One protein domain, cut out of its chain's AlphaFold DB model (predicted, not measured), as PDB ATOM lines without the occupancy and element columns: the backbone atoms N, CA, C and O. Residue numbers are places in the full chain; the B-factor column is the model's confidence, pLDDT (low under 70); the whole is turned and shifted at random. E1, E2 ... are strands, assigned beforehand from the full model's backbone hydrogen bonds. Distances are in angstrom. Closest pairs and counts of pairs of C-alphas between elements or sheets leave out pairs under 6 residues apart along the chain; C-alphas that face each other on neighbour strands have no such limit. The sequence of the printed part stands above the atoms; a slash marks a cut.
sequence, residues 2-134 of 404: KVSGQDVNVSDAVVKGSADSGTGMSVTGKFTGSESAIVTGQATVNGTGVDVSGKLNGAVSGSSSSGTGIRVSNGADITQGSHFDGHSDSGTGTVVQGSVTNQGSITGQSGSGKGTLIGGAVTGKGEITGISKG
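AT A GLANCE: This is residues 2 to 134 of the 404 residues of an uncharacterized protein of Salmonella diarizonae (UniProt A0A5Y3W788). The chain winds in stacked turns, a three-sided solenoid of parallel strands. One wall is the sheet E2 E4 E7 E9 E12 E15; facing it is a wall of E5, E8, E10, E13 and the first part of E3, as a sandwich, two sheets face to face; the short third side holds the later parts of E1 and E3, then E6, residues 77 to 78, E11 and E14. The printed part has 133 residues with fifteen named strands, E1 to E15 in chain order, and no named helix: all strand. The sheet of six runs in the order just named, all parallel; the facing sheet, E1 E3 E5 E6 E8 E10 E13, is branched and parallel. The whole is compact, with a radius of gyration of the C-alphas of 13.1 A and spans of 38 by 30 by 23 A.

HOW THE PARTS SIT: E1, residues 2 to 10, bends by 122 degrees at residue 6; its parallel neighbour E3, residues 22 to 33, bends by 99 degrees at residue 30, with N 3 and O 26 2.8 A apart. On the other side of E3 are E5, residues 47 to 52, with N 25 and O 49 2.9 A apart, and E6, residues 55 to 57, with N 31 and O 55 2.8 A apart. Next come E8, residues 68 to 72, E10, residues 92 to 96, and E13, residues 114 to 118; N 50 and O 69 are 2.9 A apart, N 70 and O 93 2.9 A, N 94 and O 115 3.0 A. The other sheet holds E2, residues 14 to 19, E4, 38 to 43, E7, 59 to 64, E9, 83 to 88, E12, 105 to 110, and E15, 127 to 132. Its pairs within hydrogen-bond range include N 15 and O 38, 2.9 A, N 39 and O 59, 3.0 A, N 60 and O 83, 2.8 A, N 84 and O 105, 2.9 A, and N 106 and O 127, 2.9 A. Between the sheets, the closest C-alphas of E10 and E12 are those of Gly 93 and Gly 108, 4.0 A apart. E11, residues 99 to 102, and E14, residues 121 to 123, are parallel neighbours, with N 100 and O 121 2.9 A apart. Residues 77 to 78 pair in parallel with residues 55 to 56 of E6 and 101 to 102 of E11.

IN THESE COORDINATES: E1 begins at C-alpha 2 (15.515, 84.179, 99.711) and is 13.7 A long. E3 is longest by residues, 24.4 A. E2, E4, E12 and E15 each span 16.8 A, E7 17.3 A and E9 16.7 A. E15 ends at C-alpha 132 (1.176, 64.036, 115.027).

THE WHOLE: The C-alphas farthest apart, of Gln 6 and Gly 134, are 41.0 A apart. The printed part has no cut. The link E8 to E9 is short, with 10 residues; the others are tight. The mean pLDDT of the printed part is 93.8, and no printed residue is under 70.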
ATOM      1  N   LYS A   2      15.628  84.929 100.974       88.50
ATOM      2  CA  LYS A   2      15.515  84.179  99.711       88.50
ATOM      3  C   LYS A   2      16.878  83.644  99.263       88.50
ATOM      4  O   LYS A   2      17.835  84.409  99.211       88.50
ATOM      5  N   VAL A   3      16.930  82.364  98.901       84.50
ATOM      6  CA  VAL A   3      18.042  81.703  98.208       84.50
ATOM      7  C   VAL A   3      17.559  81.357  96.802       84.50
ATOM      8  O   VAL A   3      16.649  80.545  96.630       84.50
ATOM      9  N   SER A   4      18.121  82.006  95.782       84.88
ATOM     10  CA  SER A   4      17.693  81.792  94.398       84.88
ATOM     11  C   SER A   4      18.805  82.007  93.387       84.88
ATOM     12  O   SER A   4      19.558  82.969  93.503       84.88
ATOM     13  N   GLY A   5      18.843  81.159  92.365       79.69
ATOM     14  CA  GLY A   5      19.791  81.222  91.255       79.69
ATOM     15  C   GLY A   5      19.644  79.997  90.352       79.69
ATOM     16  O   GLY A   5      18.942  79.051  90.711       79.69
ATOM     17  N   GLN A   6      20.280  80.013  89.176       81.75
ATOM     18  CA  GLN A   6      20.255  78.859  88.270       81.75
ATOM     19  C   GLN A   6      20.976  77.654  88.884       81.75
ATOM     20  O   GLN A   6      20.439  76.559  88.807       81.75
ATOM     21  N   ASP A   7      22.125  77.886  89.527       86.81
ATOM     22  CA  ASP A   7      22.922  76.906  90.266       86.81
ATOM     23  C   ASP A   7      23.471  77.572  91.538       86.81
ATOM     24  O   ASP A   7      24.356  78.427  91.478       86.81
ATOM     25  N   VAL A   8      22.926  77.211  92.698       85.19
ATOM     26  CA  VAL A   8      23.373  77.688  94.009       85.19
ATOM     27  C   VAL A   8      24.045  76.536  94.743       85.19
ATOM     28  O   VAL A   8      23.384  75.564  95.101       85.19
ATOM     29  N   ASN A   9      25.346  76.669  94.997       87.25
ATOM     30  CA  ASN A   9      26.123  75.697  95.761       87.25
ATOM     31  C   ASN A   9      26.448  76.269  97.140       87.25
ATOM     32  O   ASN A   9      27.015  77.359  97.238       87.25
ATOM     33  N   VAL A  10      26.096  75.542  98.196       84.38
ATOM     34  CA  VAL A  10      26.386  75.921  99.581       84.38
ATOM     35  C   VAL A  10      27.142  74.779 100.240       84.38
ATOM     36  O   VAL A  10      26.669  73.650 100.252       84.38
ATOM     37  N   SER A  11      28.299  75.074 100.817       87.38
ATOM     38  CA  SER A  11      29.110  74.076 101.513       87.38
ATOM     39  C   SER A  11      29.433  74.566 102.912       87.38
ATOM     40  O   SER A  11      29.787  75.732 103.083       87.38
ATOM     41  N   ASP A  12      29.289  73.675 103.892       85.69
ATOM     42  CA  ASP A  12      29.708  73.879 105.286       85.69
ATOM     43  C   ASP A  12      29.136  75.158 105.916       85.69
ATOM     44  O   ASP A  12      29.796  75.870 106.673       85.69
ATOM     45  N   ALA A  13      27.878  75.458 105.583       86.19
ATOM     46  CA  ALA A  13      27.193  76.660 106.030       86.19
ATOM     47  C   ALA A  13      25.751  76.379 106.461       86.19
ATOM     48  O   ALA A  13      25.060  75.521 105.910       86.19
ATOM     49  N   VAL A  14      25.278  77.181 107.417       87.69
ATOM     50  CA  VAL A  14      23.875  77.205 107.836       87.69
ATOM     51  C   VAL A  14      23.250  78.519 107.381       87.69
ATOM     52  O   VAL A  14      23.607  79.588 107.876       87.69
ATOM     53  N   VAL A  15      22.300  78.445 106.450       90.94
ATOM     54  CA  VAL A  15      21.575  79.616 105.940       90.94
ATOM     55  C   VAL A  15      20.282  79.769 106.736       90.94
ATOM     56  O   VAL A  15      19.463  78.854 106.754       90.94
ATOM     57  N   LYS A  16      20.092  80.904 107.421       93.12
ATOM     58  CA  LYS A  16      18.951  81.119 108.331       93.12
ATOM     59  C   LYS A  16      18.052  82.257 107.874       93.12
ATOM     60  O   LYS A  16      18.529  83.353 107.597       93.12
ATOM     61  N   GLY A  17      16.746  82.019 107.868       94.38
ATOM     62  CA  GLY A  17      15.723  83.041 107.658       94.38
ATOM     63  C   GLY A  17      14.659  82.975 108.742       94.38
ATOM     64  O   GLY A  17      14.300  81.895 109.197       94.38
ATOM     65  N   SER A  18      14.148  84.129 109.154       95.06
ATOM     66  CA  SER A  18      13.050  84.223 110.113       95.06
ATOM     67  C   SER A  18      12.055  85.283 109.654       95.06
ATOM     68  O   SER A  18      12.443  86.256 109.000       95.06
ATOM     69  N   ALA A  19      10.783  85.062 109.957       93.38
ATOM     70  CA  ALA A  19       9.692  85.999 109.752       93.38
ATOM     71  C   ALA A  19       8.672  85.850 110.889       93.38
ATOM     72  O   ALA A  19       8.476  84.751 111.406       93.38
ATOM     73  N   ASP A  20       7.988  86.936 111.252       86.56
ATOM     74  CA  ASP A  20       6.919  86.857 112.256       86.56
ATOM     75  C   ASP A  20       5.648  86.229 111.671       86.56
ATOM     76  O   ASP A  20       5.088  85.269 112.201       86.56
ATOM     77  N   SER A  21       5.243  86.728 110.502       83.75
ATOM     78  CA  SER A  21       4.225  86.130 109.638       83.75
ATOM     79  C   SER A  21       4.747  86.045 108.203       83.75
ATOM     80  O   SER A  21       5.630  86.808 107.805       83.75
ATOM     81  N   GLY A  22       4.229  85.098 107.420       91.69
ATOM     82  CA  GLY A  22       4.712  84.836 106.059       91.69
ATOM     83  C   GLY A  22       5.870  83.834 106.010       91.69
ATOM     84  O   GLY A  22       5.922  82.911 106.818       91.69
ATOM     85  N   THR A  23       6.763  83.955 105.026       96.62
ATOM     86  CA  THR A  23       7.784  82.932 104.744       96.62
ATOM     87  C   THR A  23       9.150  83.294 105.336       96.62
ATOM     88  O   THR A  23       9.774  84.267 104.904       96.62
ATOM     89  N   GLY A  24       9.660  82.485 106.269       96.12
ATOM     90  CA  GLY A  24      10.987  82.679 106.867       96.12
ATOM     91  C   GLY A  24      12.112  82.553 105.832       96.12
ATOM     92  O   GLY A  24      12.970  83.438 105.701       96.12
ATOM     93  N   MET A  25      12.067  81.489 105.029       95.94
ATOM     94  CA  MET A  25      13.028  81.189 103.965       95.94
ATOM     95  C   MET A  25      12.336  80.733 102.678       95.94
ATOM     96  O   MET A  25      11.496  79.844 102.715       95.94
ATOM     97  N   SER A  26      12.735  81.278 101.531       94.69
ATOM     98  CA  SER A  26      12.323  80.784 100.212       94.69
ATOM     99  C   SER A  26      13.536  80.265  99.443       94.69
ATOM    100  O   SER A  26      14.510  81.002  99.283       94.69
ATOM    101  N   VAL A  27      13.478  79.020  98.966       92.06
ATOM    102  CA  VAL A  27      14.517  78.383  98.148       92.06
ATOM    103  C   VAL A  27      13.944  78.037  96.781       92.06
ATOM    104  O   VAL A  27      12.948  77.323  96.671       92.06
ATOM    105  N   THR A  28      14.564  78.562  95.728       89.00
ATOM    106  CA  THR A  28      14.093  78.384  94.346       89.00
ATOM    107  C   THR A  28      15.265  78.179  93.392       89.00
ATOM    108  O   THR A  28      16.321  78.779  93.594       89.00
ATOM    109  N   GLY A  29      15.057  77.444  92.302       87.19
ATOM    110  CA  GLY A  29      16.104  77.146  91.316       87.19
ATOM    111  C   GLY A  29      16.795  75.819  91.618       87.19
ATOM    112  O   GLY A  29      16.166  74.933  92.192       87.19
ATOM    113  N   LYS A  30      18.059  75.646  91.213       88.56
ATOM    114  CA  LYS A  30      18.842  74.466  91.602       88.56
ATOM    115  C   LYS A  30      19.715  74.808  92.797       88.56
ATOM    116  O   LYS A  30      20.611  75.641  92.694       88.56
ATOM    117  N   PHE A  31      19.461  74.149  93.916       87.19
ATOM    118  CA  PHE A  31      20.264  74.240  95.126       87.19
ATOM    119  C   PHE A  31      21.007  72.926  95.350       87.19
ATOM    120  O   PHE A  31      20.437  71.840  95.226       87.19
ATOM    121  N   THR A  32      22.287  73.012  95.683       86.25
ATOM    122  CA  THR A  32      23.111  71.871  96.076       86.25
ATOM    123  C   THR A  32      23.906  72.229  97.325       86.25
ATOM    124  O   THR A  32      24.785  73.088  97.297       86.25
ATOM    125  N   GLY A  33      23.554  71.583  98.430       81.25
ATOM    126  CA  GLY A  33      24.256  71.623  99.701       81.25
ATOM    127  C   GLY A  33      25.297  70.506  99.801       81.25
ATOM    128  O   GLY A  33      25.076  69.416  99.271       81.25
ATOM    129  N   SER A  34      26.408  70.742 100.505       81.94
ATOM    130  CA  SER A  34      27.189  69.639 101.087       81.94
ATOM    131  C   SER A  34      26.373  68.921 102.176       81.94
ATOM    132  O   SER A  34      25.351  69.440 102.623       81.94
ATOM    133  N   GLU A  35      26.818  67.751 102.644       76.81
ATOM    134  CA  GLU A  35      26.145  67.031 103.746       76.81
ATOM    135  C   GLU A  35      25.974  67.900 105.007       76.81
ATOM    136  O   GLU A  35      24.973  67.795 105.711       76.81
ATOM    137  N   SER A  36      26.922  68.809 105.256       78.44
ATOM    138  CA  SER A  36      26.907  69.750 106.383       78.44
ATOM    139  C   SER A  36      26.099  71.027 106.119       78.44
ATOM    140  O   SER A  36      25.909  71.829 107.037       78.44
ATOM    141  N   ALA A  37      25.678  71.283 104.875       82.38
ATOM    142  CA  ALA A  37      24.972  72.506 104.516       82.38
ATOM    143  C   ALA A  37      23.479  72.389 104.839       82.38
ATOM    144  O   ALA A  37      22.784  71.507 104.332       82.38
ATOM    145  N   ILE A  38      22.973  73.322 105.651       86.25
ATOM    146  CA  ILE A  38      21.583  73.302 106.119       86.25
ATOM    147  C   ILE A  38      20.904  74.629 105.799       86.25
ATOM    148  O   ILE A  38      21.379  75.704 106.181       86.25
ATOM    149  N   VAL A  39      19.746  74.560 105.147       93.25
ATOM    150  CA  VAL A  39      18.837  75.700 105.021       93.25
ATOM    151  C   VAL A  39      17.808  75.645 106.139       93.25
ATOM    152  O   VAL A  39      17.110  74.649 106.296       93.25
ATOM    153  N   THR A  40      17.688  76.730 106.902       94.81
ATOM    154  CA  THR A  40      16.731  76.842 108.004       94.81
ATOM    155  C   THR A  40      15.804  78.040 107.836       94.81
ATOM    156  O   THR A  40      16.228  79.125 107.422       94.81
ATOM    157  N   GLY A  41      14.533  77.846 108.177       96.44
ATOM    158  CA  GLY A  41      13.513  78.885 108.121       96.44
ATOM    159  C   GLY A  41      12.544  78.809 109.296       96.44
ATOM    160  O   GLY A  41      12.095  77.724 109.662       96.44
ATOM    161  N   GLN A  42      12.217  79.956 109.885       96.56
ATOM    162  CA  GLN A  42      11.287  80.058 111.009       96.56
ATOM    163  C   GLN A  42      10.167  81.060 110.715       96.56
ATOM    164  O   GLN A  42      10.433  82.170 110.256       96.56
ATOM    165  N   ALA A  43       8.928  80.675 111.016       95.88
ATOM    166  CA  ALA A  43       7.777  81.569 111.088       95.88
ATOM    167  C   ALA A  43       7.225  81.591 112.526       95.88
ATOM    168  O   ALA A  43       6.619  80.611 112.959       95.88
ATOM    169  N   THR A  44       7.446  82.673 113.281       90.50
ATOM    170  CA  THR A  44       7.198  82.703 114.744       90.50
ATOM    171  C   THR A  44       5.716  82.752 115.136       90.50
ATOM    172  O   THR A  44       5.387  82.476 116.286       90.50
ATOM    173  N   VAL A  45       4.816  83.069 114.200       90.56
ATOM    174  CA  VAL A  45       3.359  83.040 114.404       90.56
ATOM    175  C   VAL A  45       2.703  82.154 113.333       90.56
ATOM    176  O   VAL A  45       2.915  80.940 113.295       90.56
ATOM    177  N   ASN A  46       1.936  82.764 112.424       85.62
ATOM    178  CA  ASN A  46       1.257  82.123 111.307       85.62
ATOM    179  C   ASN A  46       2.074  82.375 110.038       85.62
ATOM    180  O   ASN A  46       2.134  83.501 109.536       85.62
ATOM    181  N   GLY A  47       2.717  81.341 109.508       94.88
ATOM    182  CA  GLY A  47       3.527  81.474 108.303       94.88
ATOM    183  C   GLY A  47       4.136  80.161 107.842       94.88
ATOM    184  O   GLY A  47       3.779  79.098 108.331       94.88
ATOM    185  N   THR A  48       5.049  80.233 106.883       97.88
ATOM    186  CA  THR A  48       5.803  79.080 106.396       97.88
ATOM    187  C   THR A  48       7.254  79.212 106.838       97.88
ATOM    188  O   THR A  48       7.893  80.213 106.521       97.88
ATOM    189  N   GLY A  49       7.802  78.219 107.537       97.69
ATOM    190  CA  GLY A  49       9.216  78.215 107.911       97.69
ATOM    191  C   GLY A  49      10.104  78.271 106.668       97.69
ATOM    192  O   GLY A  49      10.787  79.272 106.437       97.69
ATOM    193  N   VAL A  50      10.030  77.235 105.826       97.81
ATOM    194  CA  VAL A  50      10.723  77.180 104.528       97.81
ATOM    195  C   VAL A  50       9.754  76.851 103.396       97.81
ATOM    196  O   VAL A  50       8.984  75.903 103.484       97.81
ATOM    197  N   ASP A  51       9.824  77.601 102.305       96.81
ATOM    198  CA  ASP A  51       9.153  77.302 101.042       96.81
ATOM    199  C   ASP A  51      10.188  76.920  99.982       96.81
ATOM    200  O   ASP A  51      11.144  77.663  99.752       96.81
ATOM    201  N   VAL A  52      10.015  75.761  99.352       94.88
ATOM    202  CA  VAL A  52      11.001  75.153  98.447       94.88
ATOM    203  C   VAL A  52      10.377  74.801  97.100       94.88
ATOM    204  O   VAL A  52       9.286  74.238  97.026       94.88
ATOM    205  N   SER A  53      11.092  75.112  96.022       92.25
ATOM    206  CA  SER A  53      10.759  74.718  94.647       92.25
ATOM    207  C   SER A  53      12.031  74.528  93.818       92.25
ATOM    208  O   SER A  53      13.099  75.022  94.184       92.25
ATOM    209  N   GLY A  54      11.917  73.850  92.675       91.19
ATOM    210  CA  GLY A  54      13.064  73.518  91.832       91.19
ATOM    211  C   GLY A  54      13.872  72.337  92.370       91.19
ATOM    212  O   GLY A  54      13.393  71.557  93.190       91.19
ATOM    213  N   LYS A  55      15.099  72.173  91.874       92.69
ATOM    214  CA  LYS A  55      15.928  71.010  92.198       92.69
ATOM    215  C   LYS A  55      16.673  71.224  93.508       92.69
ATOM    216  O   LYS A  55      17.432  72.186  93.618       92.69
ATOM    217  N   LEU A  56      16.510  70.314  94.461       90.38
ATOM    218  CA  LEU A  56      17.158  70.395  95.762       90.38
ATOM    219  C   LEU A  56      17.985  69.149  96.066       90.38
ATOM    220  O   LEU A  56      17.471  68.034  96.021       90.38
ATOM    221  N   ASN A  57      19.244  69.377  96.429       91.12
ATOM    222  CA  ASN A  57      20.126  68.383  97.025       91.12
ATOM    223  C   ASN A  57      20.649  68.921  98.362       91.12
ATOM    224  O   ASN A  57      21.361  69.922  98.349       91.12
ATOM    225  N   GLY A  58      20.281  68.319  99.495       91.56
ATOM    226  CA  GLY A  58      20.785  68.714 100.820       91.56
ATOM    227  C   GLY A  58      19.736  68.699 101.933       91.56
ATOM    228  O   GLY A  58      18.670  68.095 101.793       91.56
ATOM    229  N   ALA A  59      20.047  69.360 103.053       94.00
ATOM    230  CA  ALA A  59      19.195  69.396 104.240       94.00
ATOM    231  C   ALA A  59      18.401  70.711 104.368       94.00
ATOM    232  O   ALA A  59      18.953  71.813 104.267       94.00
ATOM    233  N   VAL A  60      17.102  70.593 104.649       95.88
ATOM    234  CA  VAL A  60      16.183  71.710 104.895       95.88
ATOM    235  C   VAL A  60      15.444  71.486 106.204       95.88
ATOM    236  O   VAL A  60      14.842  70.437 106.404       95.88
ATOM    237  N   SER A  61      15.431  72.495 107.072       97.12
ATOM    238  CA  SER A  61      14.637  72.488 108.298       97.12
ATOM    239  C   SER A  61      13.740  73.719 108.369       97.12
ATOM    240  O   SER A  61      14.205  74.856 108.278       97.12
ATOM    241  N   GLY A  62      12.438  73.504 108.515       98.00
ATOM    242  CA  GLY A  62      11.454  74.576 108.584       98.00
ATOM    243  C   GLY A  62      10.594  74.463 109.826       98.00
ATOM    244  O   GLY A  62      10.127  73.382 110.157       98.00
ATOM    245  N   SER A  63      10.370  75.577 110.515       97.81
ATOM    246  CA  SER A  63       9.564  75.613 111.737       97.81
ATOM    247  C   SER A  63       8.495  76.701 111.689       97.81
ATOM    248  O   SER A  63       8.732  77.795 111.172       97.81
ATOM    249  N   SER A  64       7.318  76.415 112.247       97.75
ATOM    250  CA  SER A  64       6.281  77.424 112.489       97.75
ATOM    251  C   SER A  64       5.456  77.126 113.738       97.75
ATOM    252  O   SER A  64       5.131  75.974 113.990       97.75
ATOM    253  N   SER A  65       5.027  78.137 114.494       95.81
ATOM    254  CA  SER A  65       4.180  77.894 115.673       95.81
ATOM    255  C   SER A  65       2.793  77.341 115.313       95.81
ATOM    256  O   SER A  65       2.368  76.316 115.846       95.81
ATOM    257  N   SER A  66       2.093  77.954 114.359       94.88
ATOM    258  CA  SER A  66       0.733  77.530 113.966       94.88
ATOM    259  C   SER A  66       0.508  77.436 112.456       94.88
ATOM    260  O   SER A  66      -0.586  77.092 112.013       94.88
ATOM    261  N   GLY A  67       1.529  77.733 111.650       96.56
ATOM    262  CA  GLY A  67       1.475  77.644 110.195       96.56
ATOM    263  C   GLY A  67       2.072  76.349 109.645       96.56
ATOM    264  O   GLY A  67       1.746  75.250 110.080       96.56
ATOM    265  N   THR A  68       2.926  76.469 108.637       98.19
ATOM    266  CA  THR A  68       3.576  75.343 107.969       98.19
ATOM    267  C   THR A  68       5.069  75.333 108.285       98.19
ATOM    268  O   THR A  68       5.730  76.349 108.090       98.19
ATOM    269  N   GLY A  69       5.632  74.211 108.725       98.19
ATOM    270  CA  GLY A  69       7.085  74.088 108.888       98.19
ATOM    271  C   GLY A  69       7.798  74.206 107.539       98.19
ATOM    272  O   GLY A  69       8.519  75.176 107.292       98.19
ATOM    273  N   ILE A  70       7.524  73.267 106.630       98.50
ATOM    274  CA  ILE A  70       8.028  73.269 105.248       98.50
ATOM    275  C   ILE A  70       6.877  73.196 104.243       98.50
ATOM    276  O   ILE A  70       5.989  72.356 104.359       98.50
ATOM    277  N   ARG A  71       6.914  74.032 103.204       98.31
ATOM    278  CA  ARG A  71       6.058  73.901 102.021       98.31
ATOM    279  C   ARG A  71       6.893  73.473 100.821       98.31
ATOM    280  O   ARG A  71       7.682  74.266 100.319       98.31
ATOM    281  N   VAL A  72       6.701  72.240 100.360       97.94
ATOM    282  CA  VAL A  72       7.254  71.719  99.104       97.94
ATOM    283  C   VAL A  72       6.291  72.061  97.979       97.94
ATOM    284  O   VAL A  72       5.173  71.549  97.919       97.94
ATOM    285  N   SER A  73       6.715  72.982  97.123       95.88
ATOM    286  CA  SER A  73       5.889  73.587  96.084       95.88
ATOM    287  C   SER A  73       6.045  72.893  94.727       95.88
ATOM    288  O   SER A  73       6.969  72.113  94.492       95.88
ATOM    289  N   ASN A  74       5.140  73.231  93.805       96.19
ATOM    290  CA  ASN A  74       5.094  72.683  92.454       96.19
ATOM    291  C   ASN A  74       6.447  72.777  91.728       96.19
ATOM    292  O   ASN A  74       7.075  73.839  91.701       96.19
ATOM    293  N   GLY A  75       6.849  71.686  91.080       93.38
ATOM    294  CA  GLY A  75       8.098  71.583  90.329       93.38
ATOM    295  C   GLY A  75       9.332  71.323  91.196       93.38
ATOM    296  O   GLY A  75      10.449  71.500  90.710       93.38
ATOM    297  N   ALA A  76       9.164  70.953  92.469       96.62
ATOM    298  CA  ALA A  76      10.279  70.506  93.294       96.62
ATOM    299  C   ALA A  76      10.820  69.142  92.817       96.62
ATOM    300  O   ALA A  76      10.051  68.216  92.565       96.62
ATOM    301  N   ASP A  77      12.144  69.025  92.716       96.69
ATOM    302  CA  ASP A  77      12.891  67.797  92.405       96.69
ATOM    303  C   ASP A  77      13.890  67.536  93.538       96.69
ATOM    304  O   ASP A  77      14.980  68.112  93.576       96.69
ATOM    305  N   ILE A  78      13.474  66.730  94.511       96.31
ATOM    306  CA  ILE A  78      14.239  66.410  95.714       96.31
ATOM    307  C   ILE A  78      15.105  65.192  95.423       96.31
ATOM    308  O   ILE A  78      14.598  64.090  95.211       96.31
ATOM    309  N   THR A  79      16.422  65.376  95.428       95.56
ATOM    310  CA  THR A  79      17.356  64.310  95.069       95.56
ATOM    311  C   THR A  79      17.604  63.346  96.221       95.56
ATOM    312  O   THR A  79      17.424  63.678  97.394       95.56
ATOM    313  N   GLN A  80      18.091  62.154  95.878       95.44
ATOM    314  CA  GLN A  80      18.529  61.158  96.850       95.44
ATOM    315  C   GLN A  80      19.559  61.747  97.821       95.44
ATOM    316  O   GLN A  80      20.415  62.530  97.414       95.44
ATOM    317  N   GLY A  81      19.442  61.384  99.100       92.00
ATOM    318  CA  GLY A  81      20.272  61.921 100.184       92.00
ATOM    319  C   GLY A  81      19.796  63.266 100.741       92.00
ATOM    320  O   GLY A  81      20.353  63.736 101.729       92.00
ATOM    321  N   SER A  82      18.760  63.881 100.162       95.38
ATOM    322  CA  SER A  82      18.164  65.090 100.734       95.38
ATOM    323  C   SER A  82      17.248  64.774 101.914       95.38
ATOM    324  O   SER A  82      16.564  63.746 101.920       95.38
ATOM    325  N   HIS A  83      17.205  65.688 102.881       95.75
ATOM    326  CA  HIS A  83      16.436  65.544 104.117       95.75
ATOM    327  C   HIS A  83      15.651  66.824 104.400       95.75
ATOM    328  O   HIS A  83      16.238  67.897 104.533       95.75
ATOM    329  N   PHE A  84      14.330  66.718 104.481       97.69
ATOM    330  CA  PHE A  84      13.437  67.840 104.755       97.69
ATOM    331  C   PHE A  84      12.723  67.567 106.072       97.69
ATOM    332  O   PHE A  84      11.975  66.602 106.159       97.69
ATOM    333  N   ASP A  85      12.942  68.407 107.079       98.19
ATOM    334  CA  ASP A  85      12.315  68.281 108.396       98.19
ATOM    335  C   ASP A  85      11.484  69.527 108.712       98.19
ATOM    336  O   ASP A  85      12.007  70.604 109.023       98.19
ATOM    337  N   GLY A  86      10.172  69.394 108.540       98.50
ATOM    338  CA  GLY A  86       9.198  70.436 108.813       98.50
ATOM    339  C   GLY A  86       8.525  70.215 110.157       98.50
ATOM    340  O   GLY A  86       7.911  69.180 110.386       98.50
ATOM    341  N   HIS A  87       8.575  71.211 111.033       98.25
ATOM    342  CA  HIS A  87       7.939  71.175 112.346       98.25
ATOM    343  C   HIS A  87       6.889  72.276 112.481       98.25
ATOM    344  O   HIS A  87       7.129  73.430 112.114       98.25
ATOM    345  N   SER A  88       5.739  71.947 113.065       97.62
ATOM    346  CA  SER A  88       4.817  72.963 113.562       97.62
ATOM    347  C   SER A  88       4.154  72.606 114.882       97.62
ATOM    348  O   SER A  88       3.635  71.508 115.032       97.62
ATOM    349  N   ASP A  89       4.077  73.537 115.833       96.12
ATOM    350  CA  ASP A  89       3.517  73.215 117.154       96.12
ATOM    351  C   ASP A  89       2.033  72.823 117.065       96.12
ATOM    352  O   ASP A  89       1.623  71.815 117.640       96.12
ATOM    353  N   SER A  90       1.245  73.565 116.282       94.69
ATOM    354  CA  SER A  90      -0.203  73.330 116.119       94.69
ATOM    355  C   SER A  90      -0.705  73.325 114.673       94.69
ATOM    356  O   SER A  90      -1.872  73.020 114.428       94.69
ATOM    357  N   GLY A  91       0.151  73.674 113.712       96.50
ATOM    358  CA  GLY A  91      -0.202  73.772 112.302       96.50
ATOM    359  C   GLY A  91       0.071  72.487 111.524       96.50
ATOM    360  O   GLY A  91      -0.385  71.405 111.880       96.50
ATOM    361  N   THR A  92       0.778  72.598 110.402       98.31
ATOM    362  CA  THR A  92       1.208  71.443 109.602       98.31
ATOM    363  C   THR A  92       2.726  71.384 109.553       98.31
ATOM    364  O   THR A  92       3.357  72.367 109.173       98.31
ATOM    365  N   GLY A  93       3.328  70.250 109.902       98.31
ATOM    366  CA  GLY A  93       4.781  70.088 109.821       98.31
ATOM    367  C   GLY A  93       5.287  70.313 108.399       98.31
ATOM    368  O   GLY A  93       6.043  71.254 108.148       98.31
ATOM    369  N   THR A  94       4.770  69.529 107.451       98.69
ATOM    370  CA  THR A  94       5.111  69.663 106.030       98.69
ATOM    371  C   THR A  94       3.886  69.634 105.120       98.69
ATOM    372  O   THR A  94       2.984  68.817 105.277       98.69
ATOM    373  N   VAL A  95       3.850  70.518 104.128       98.69
ATOM    374  CA  VAL A  95       2.832  70.546 103.072       98.69
ATOM    375  C   VAL A  95       3.505  70.284 101.731       98.69
ATOM    376  O   VAL A  95       4.405  71.025 101.346       98.69
ATOM    377  N   VAL A  96       3.046  69.272 100.999       98.25
ATOM    378  CA  VAL A  96       3.496  68.944  99.640       98.25
ATOM    379  C   VAL A  96       2.378  69.279  98.655       98.25
ATOM    380  O   VAL A  96       1.269  68.754  98.761       98.25
ATOM    381  N   GLN A  97       2.650  70.183  97.714       96.19
ATOM    382  CA  GLN A  97       1.671  70.705  96.758       96.19
ATOM    383  C   GLN A  97       2.229  70.777  95.335       96.19
ATOM    384  O   GLN A  97       3.399  71.085  95.119       96.19
ATOM    385  N   GLY A  98       1.346  70.582  94.353       94.94
ATOM    386  CA  GLY A  98       1.715  70.525  92.937       94.94
ATOM    387  C   GLY A  98       2.391  69.207  92.557       94.94
ATOM    388  O   GLY A  98       2.231  68.209  93.251       94.94
ATOM    389  N   SER A  99       3.111  69.193  91.439       96.94
ATOM    390  CA  SER A  99       3.893  68.045  90.978       96.94
ATOM    391  C   SER A  99       5.287  68.070  91.599       96.94
ATOM    392  O   SER A  99       6.044  69.013  91.365       96.94
ATOM    393  N   VAL A 100       5.626  67.043  92.372       98.12
ATOM    394  CA  VAL A 100       6.898  66.920  93.092       98.12
ATOM    395  C   VAL A 100       7.547  65.580  92.767       98.12
ATOM    396  O   VAL A 100       6.894  64.543  92.838       98.12
ATOM    397  N   THR A 101       8.840  65.592  92.464       98.25
ATOM    398  CA  THR A 101       9.658  64.375  92.420       98.25
ATOM    399  C   THR A 101      10.405  64.257  93.743       98.25
ATOM    400  O   THR A 101      11.160  65.158  94.104       98.25
ATOM    401  N   ASN A 102      10.210  63.162  94.476       98.12
ATOM    402  CA  ASN A 102      10.893  62.885  95.732       98.12
ATOM    403  C   ASN A 102      11.732  61.609  95.639       98.12
ATOM    404  O   ASN A 102      11.204  60.504  95.536       98.12
ATOM    405  N   GLN A 103      13.047  61.770  95.749       97.81
ATOM    406  CA  GLN A 103      14.021  60.685  95.871       97.81
ATOM    407  C   GLN A 103      14.714  60.680  97.246       97.81
ATOM    408  O   GLN A 103      15.558  59.820  97.491       97.81
ATOM    409  N   GLY A 104      14.414  61.660  98.107       97.31
ATOM    410  CA  GLY A 104      15.001  61.838  99.435       97.31
ATOM    411  C   GLY A 104      14.021  61.484 100.553       97.31
ATOM    412  O   GLY A 104      13.160  60.622 100.386       97.31
ATOM    413  N   SER A 105      14.151  62.161 101.694       98.12
ATOM    414  CA  SER A 105      13.224  62.047 102.823       98.12
ATOM    415  C   SER A 105      12.523  63.374 103.103       98.12
ATOM    416  O   SER A 105      13.155  64.433 103.158       98.12
ATOM    417  N   ILE A 106      11.208  63.305 103.288       98.56
ATOM    418  CA  ILE A 106      10.372  64.417 103.735       98.56
ATOM    419  C   ILE A 106       9.693  64.003 105.033       98.56
ATOM    420  O   ILE A 106       8.887  63.081 105.041       98.56
ATOM    421  N   THR A 107       9.957  64.724 106.111       98.69
ATOM    422  CA  THR A 107       9.326  64.525 107.412       98.69
ATOM    423  C   THR A 107       8.552  65.779 107.787       98.69
ATOM    424  O   THR A 107       9.048  66.899 107.669       98.69
ATOM    425  N   GLY A 108       7.310  65.601 108.217       98.75
ATOM    426  CA  GLY A 108       6.487  66.644 108.807       98.75
ATOM    427  C   GLY A 108       6.053  66.237 110.208       98.75
ATOM    428  O   GLY A 108       5.519  65.150 110.406       98.75
ATOM    429  N   GLN A 109       6.284  67.097 111.190       98.50
ATOM    430  CA  GLN A 109       5.931  66.875 112.585       98.50
ATOM    431  C   GLN A 109       4.981  67.963 113.064       98.50
ATOM    432  O   GLN A 109       5.201  69.149 112.806       98.50
ATOM    433  N   SER A 110       3.953  67.568 113.812       97.69
ATOM    434  CA  SER A 110       3.147  68.508 114.569       97.69
ATOM    435  C   SER A 110       2.827  68.047 115.985       97.69
ATOM    436  O   SER A 110       2.700  66.853 116.259       97.69
ATOM    437  N   GLY A 111       2.735  69.011 116.906       94.31
ATOM    438  CA  GLY A 111       2.340  68.761 118.289       94.31
ATOM    439  C   GLY A 111       0.863  68.385 118.403       94.31
ATOM    440  O   GLY A 111       0.540  67.358 118.991       94.31
ATOM    441  N   SER A 112      -0.025  69.193 117.818       89.75
ATOM    442  CA  SER A 112      -1.481  68.964 117.850       89.75
ATOM    443  C   SER A 112      -2.178  69.020 116.489       89.75
ATOM    444  O   SER A 112      -3.365  68.707 116.404       89.75
ATOM    445  N   GLY A 113      -1.467  69.421 115.435       94.69
ATOM    446  CA  GLY A 113      -2.007  69.565 114.092       94.69
ATOM    447  C   GLY A 113      -1.692  68.372 113.193       94.69
ATOM    448  O   GLY A 113      -1.803  67.216 113.590       94.69
ATOM    449  N   LYS A 114      -1.329  68.656 111.944       97.94
ATOM    450  CA  LYS A 114      -1.057  67.639 110.919       97.94
ATOM    451  C   LYS A 114       0.442  67.404 110.822       97.94
ATOM    452  O   LYS A 114       1.194  68.369 110.711       97.94
ATOM    453  N   GLY A 115       0.888  66.154 110.792       98.44
ATOM    454  CA  GLY A 115       2.295  65.868 110.506       98.44
ATOM    455  C   GLY A 115       2.653  66.328 109.093       98.44
ATOM    456  O   GLY A 115       3.353  67.327 108.911       98.44
ATOM    457  N   THR A 116       2.072  65.661 108.095       98.75
ATOM    458  CA  THR A 116       2.266  65.979 106.676       98.75
ATOM    459  C   THR A 116       0.942  66.020 105.913       98.75
ATOM    460  O   THR A 116       0.103  65.134 106.043       98.75
ATOM    461  N   LEU A 117       0.755  67.034 105.067       98.50
ATOM    462  CA  LEU A 117      -0.338  67.112 104.095       98.50
ATOM    463  C   LEU A 117       0.222  66.958 102.682       98.50
ATOM    464  O   LEU A 117       1.004  67.796 102.237       98.50
ATOM    465  N   ILE A 118      -0.235  65.945 101.952       98.12
ATOM    466  CA  ILE A 118       0.075  65.749 100.537       98.12
ATOM    467  C   ILE A 118      -1.171  66.100  99.725       98.12
ATOM    468  O   ILE A 118      -2.095  65.301  99.608       98.12
ATOM    469  N   GLY A 119      -1.208  67.322  99.195       96.44
ATOM    470  CA  GLY A 119      -2.308  67.810  98.354       96.44
ATOM    471  C   GLY A 119      -1.992  67.816  96.856       96.44
ATOM    472  O   GLY A 119      -2.807  68.277  96.066       96.44
ATOM    473  N   GLY A 120      -0.788  67.389  96.468       95.19
ATOM    474  CA  GLY A 120      -0.306  67.361  95.086       95.19
ATOM    475  C   GLY A 120       0.039  65.955  94.594       95.19
ATOM    476  O   GLY A 120      -0.194  64.968  95.284       95.19
ATOM    477  N   ALA A 121       0.614  65.871  93.395       97.00
ATOM    478  CA  ALA A 121       1.127  64.623  92.846       97.00
ATOM    479  C   ALA A 121       2.598  64.439  93.239       97.00
ATOM    480  O   ALA A 121       3.410  65.334  92.997       97.00
ATOM    481  N   VAL A 122       2.949  63.280  93.794       98.06
ATOM    482  CA  VAL A 122       4.333  62.929  94.120       98.06
ATOM    483  C   VAL A 122       4.766  61.710  93.322       98.06
ATOM    484  O   VAL A 122       4.072  60.697  93.290       98.06
ATOM    485  N   THR A 123       5.933  61.795  92.700       98.06
ATOM    486  CA  THR A 123       6.586  60.659  92.047       98.06
ATOM    487  C   THR A 123       7.964  60.423  92.647       98.06
ATOM    488  O   THR A 123       8.569  61.331  93.211       98.06
ATOM    489  N   GLY A 124       8.484  59.209  92.503       97.31
ATOM    490  CA  GLY A 124       9.838  58.868  92.928       97.31
ATOM    491  C   GLY A 124       9.861  57.795  94.006       97.31
ATOM    492  O   GLY A 124       8.838  57.228  94.357       97.31
ATOM    493  N   LYS A 125      11.056  57.453  94.481       96.50
ATOM    494  CA  LYS A 125      11.291  56.356  95.434       96.50
ATOM    495  C   LYS A 125      11.628  56.841  96.843       96.50
ATOM    496  O   LYS A 125      12.135  56.061  97.638       96.50
ATOM    497  N   GLY A 126      11.442  58.130  97.107       97.44
ATOM    498  CA  GLY A 126      11.711  58.727  98.403       97.44
ATOM    499  C   GLY A 126      10.678  58.353  99.465       97.44
ATOM    500  O   GLY A 126       9.648  57.737  99.191       97.44
ATOM    501  N   GLU A 127      10.965  58.796 100.680       98.38
ATOM    502  CA  GLU A 127      10.153  58.569 101.871       98.38
ATOM    503  C   GLU A 127       9.393  59.841 102.241       98.38
ATOM    504  O   GLU A 127       9.960  60.941 102.209       98.38
ATOM    505  N   ILE A 128       8.123  59.698 102.620       98.75
ATOM    506  CA  ILE A 128       7.340  60.768 103.238       98.75
ATOM    507  C   ILE A 128       6.808  60.288 104.581       98.75
ATOM    508  O   ILE A 128       6.020  59.349 104.643       98.75
ATOM    509  N   THR A 129       7.170  60.987 105.649       98.81
ATOM    510  CA  THR A 129       6.725  60.700 107.009       98.81
ATOM    511  C   THR A 129       5.934  61.877 107.566       98.81
ATOM    512  O   THR A 129       6.326  63.035 107.418       98.81
ATOM    513  N   GLY A 130       4.809  61.601 108.215       98.81
ATOM    514  CA  GLY A 130       4.018  62.594 108.933       98.81
ATOM    515  C   GLY A 130       3.724  62.132 110.355       98.81
ATOM    516  O   GLY A 130       3.192  61.045 110.550       98.81
ATOM    517  N   ILE A 131       4.071  62.944 111.351       98.69
ATOM    518  CA  ILE A 131       3.932  62.620 112.775       98.69
ATOM    519  C   ILE A 131       3.057  63.671 113.455       98.69
ATOM    520  O   ILE A 131       3.375  64.857 113.428       98.69
ATOM    521  N   SER A 132       1.991  63.231 114.116       97.50
ATOM    522  CA  SER A 132       1.176  64.036 115.027       97.50
ATOM    523  C   SER A 132       1.302  63.470 116.443       97.50
ATOM    524  O   SER A 132       0.934  62.327 116.691       97.50
ATOM    525  N   LYS A 133       1.813  64.257 117.397       93.31
ATOM    526  CA  LYS A 133       2.008  63.823 118.802       93.31
ATOM    527  C   LYS A 133       0.726  63.867 119.650       93.31
ATOM    528  O   LYS A 133       0.777  63.804 120.874       93.31
ATOM    529  N   GLY A 134      -0.428  64.059 119.016       87.19
ATOM    530  CA  GLY A 134      -1.709  64.227 119.689       87.19
ATOM    531  C   GLY A 134      -2.828  63.481 118.973       87.19
ATOM    532  O   GLY A 134      -2.672  62.339 118.550       87.19
TER     533      GLY A 134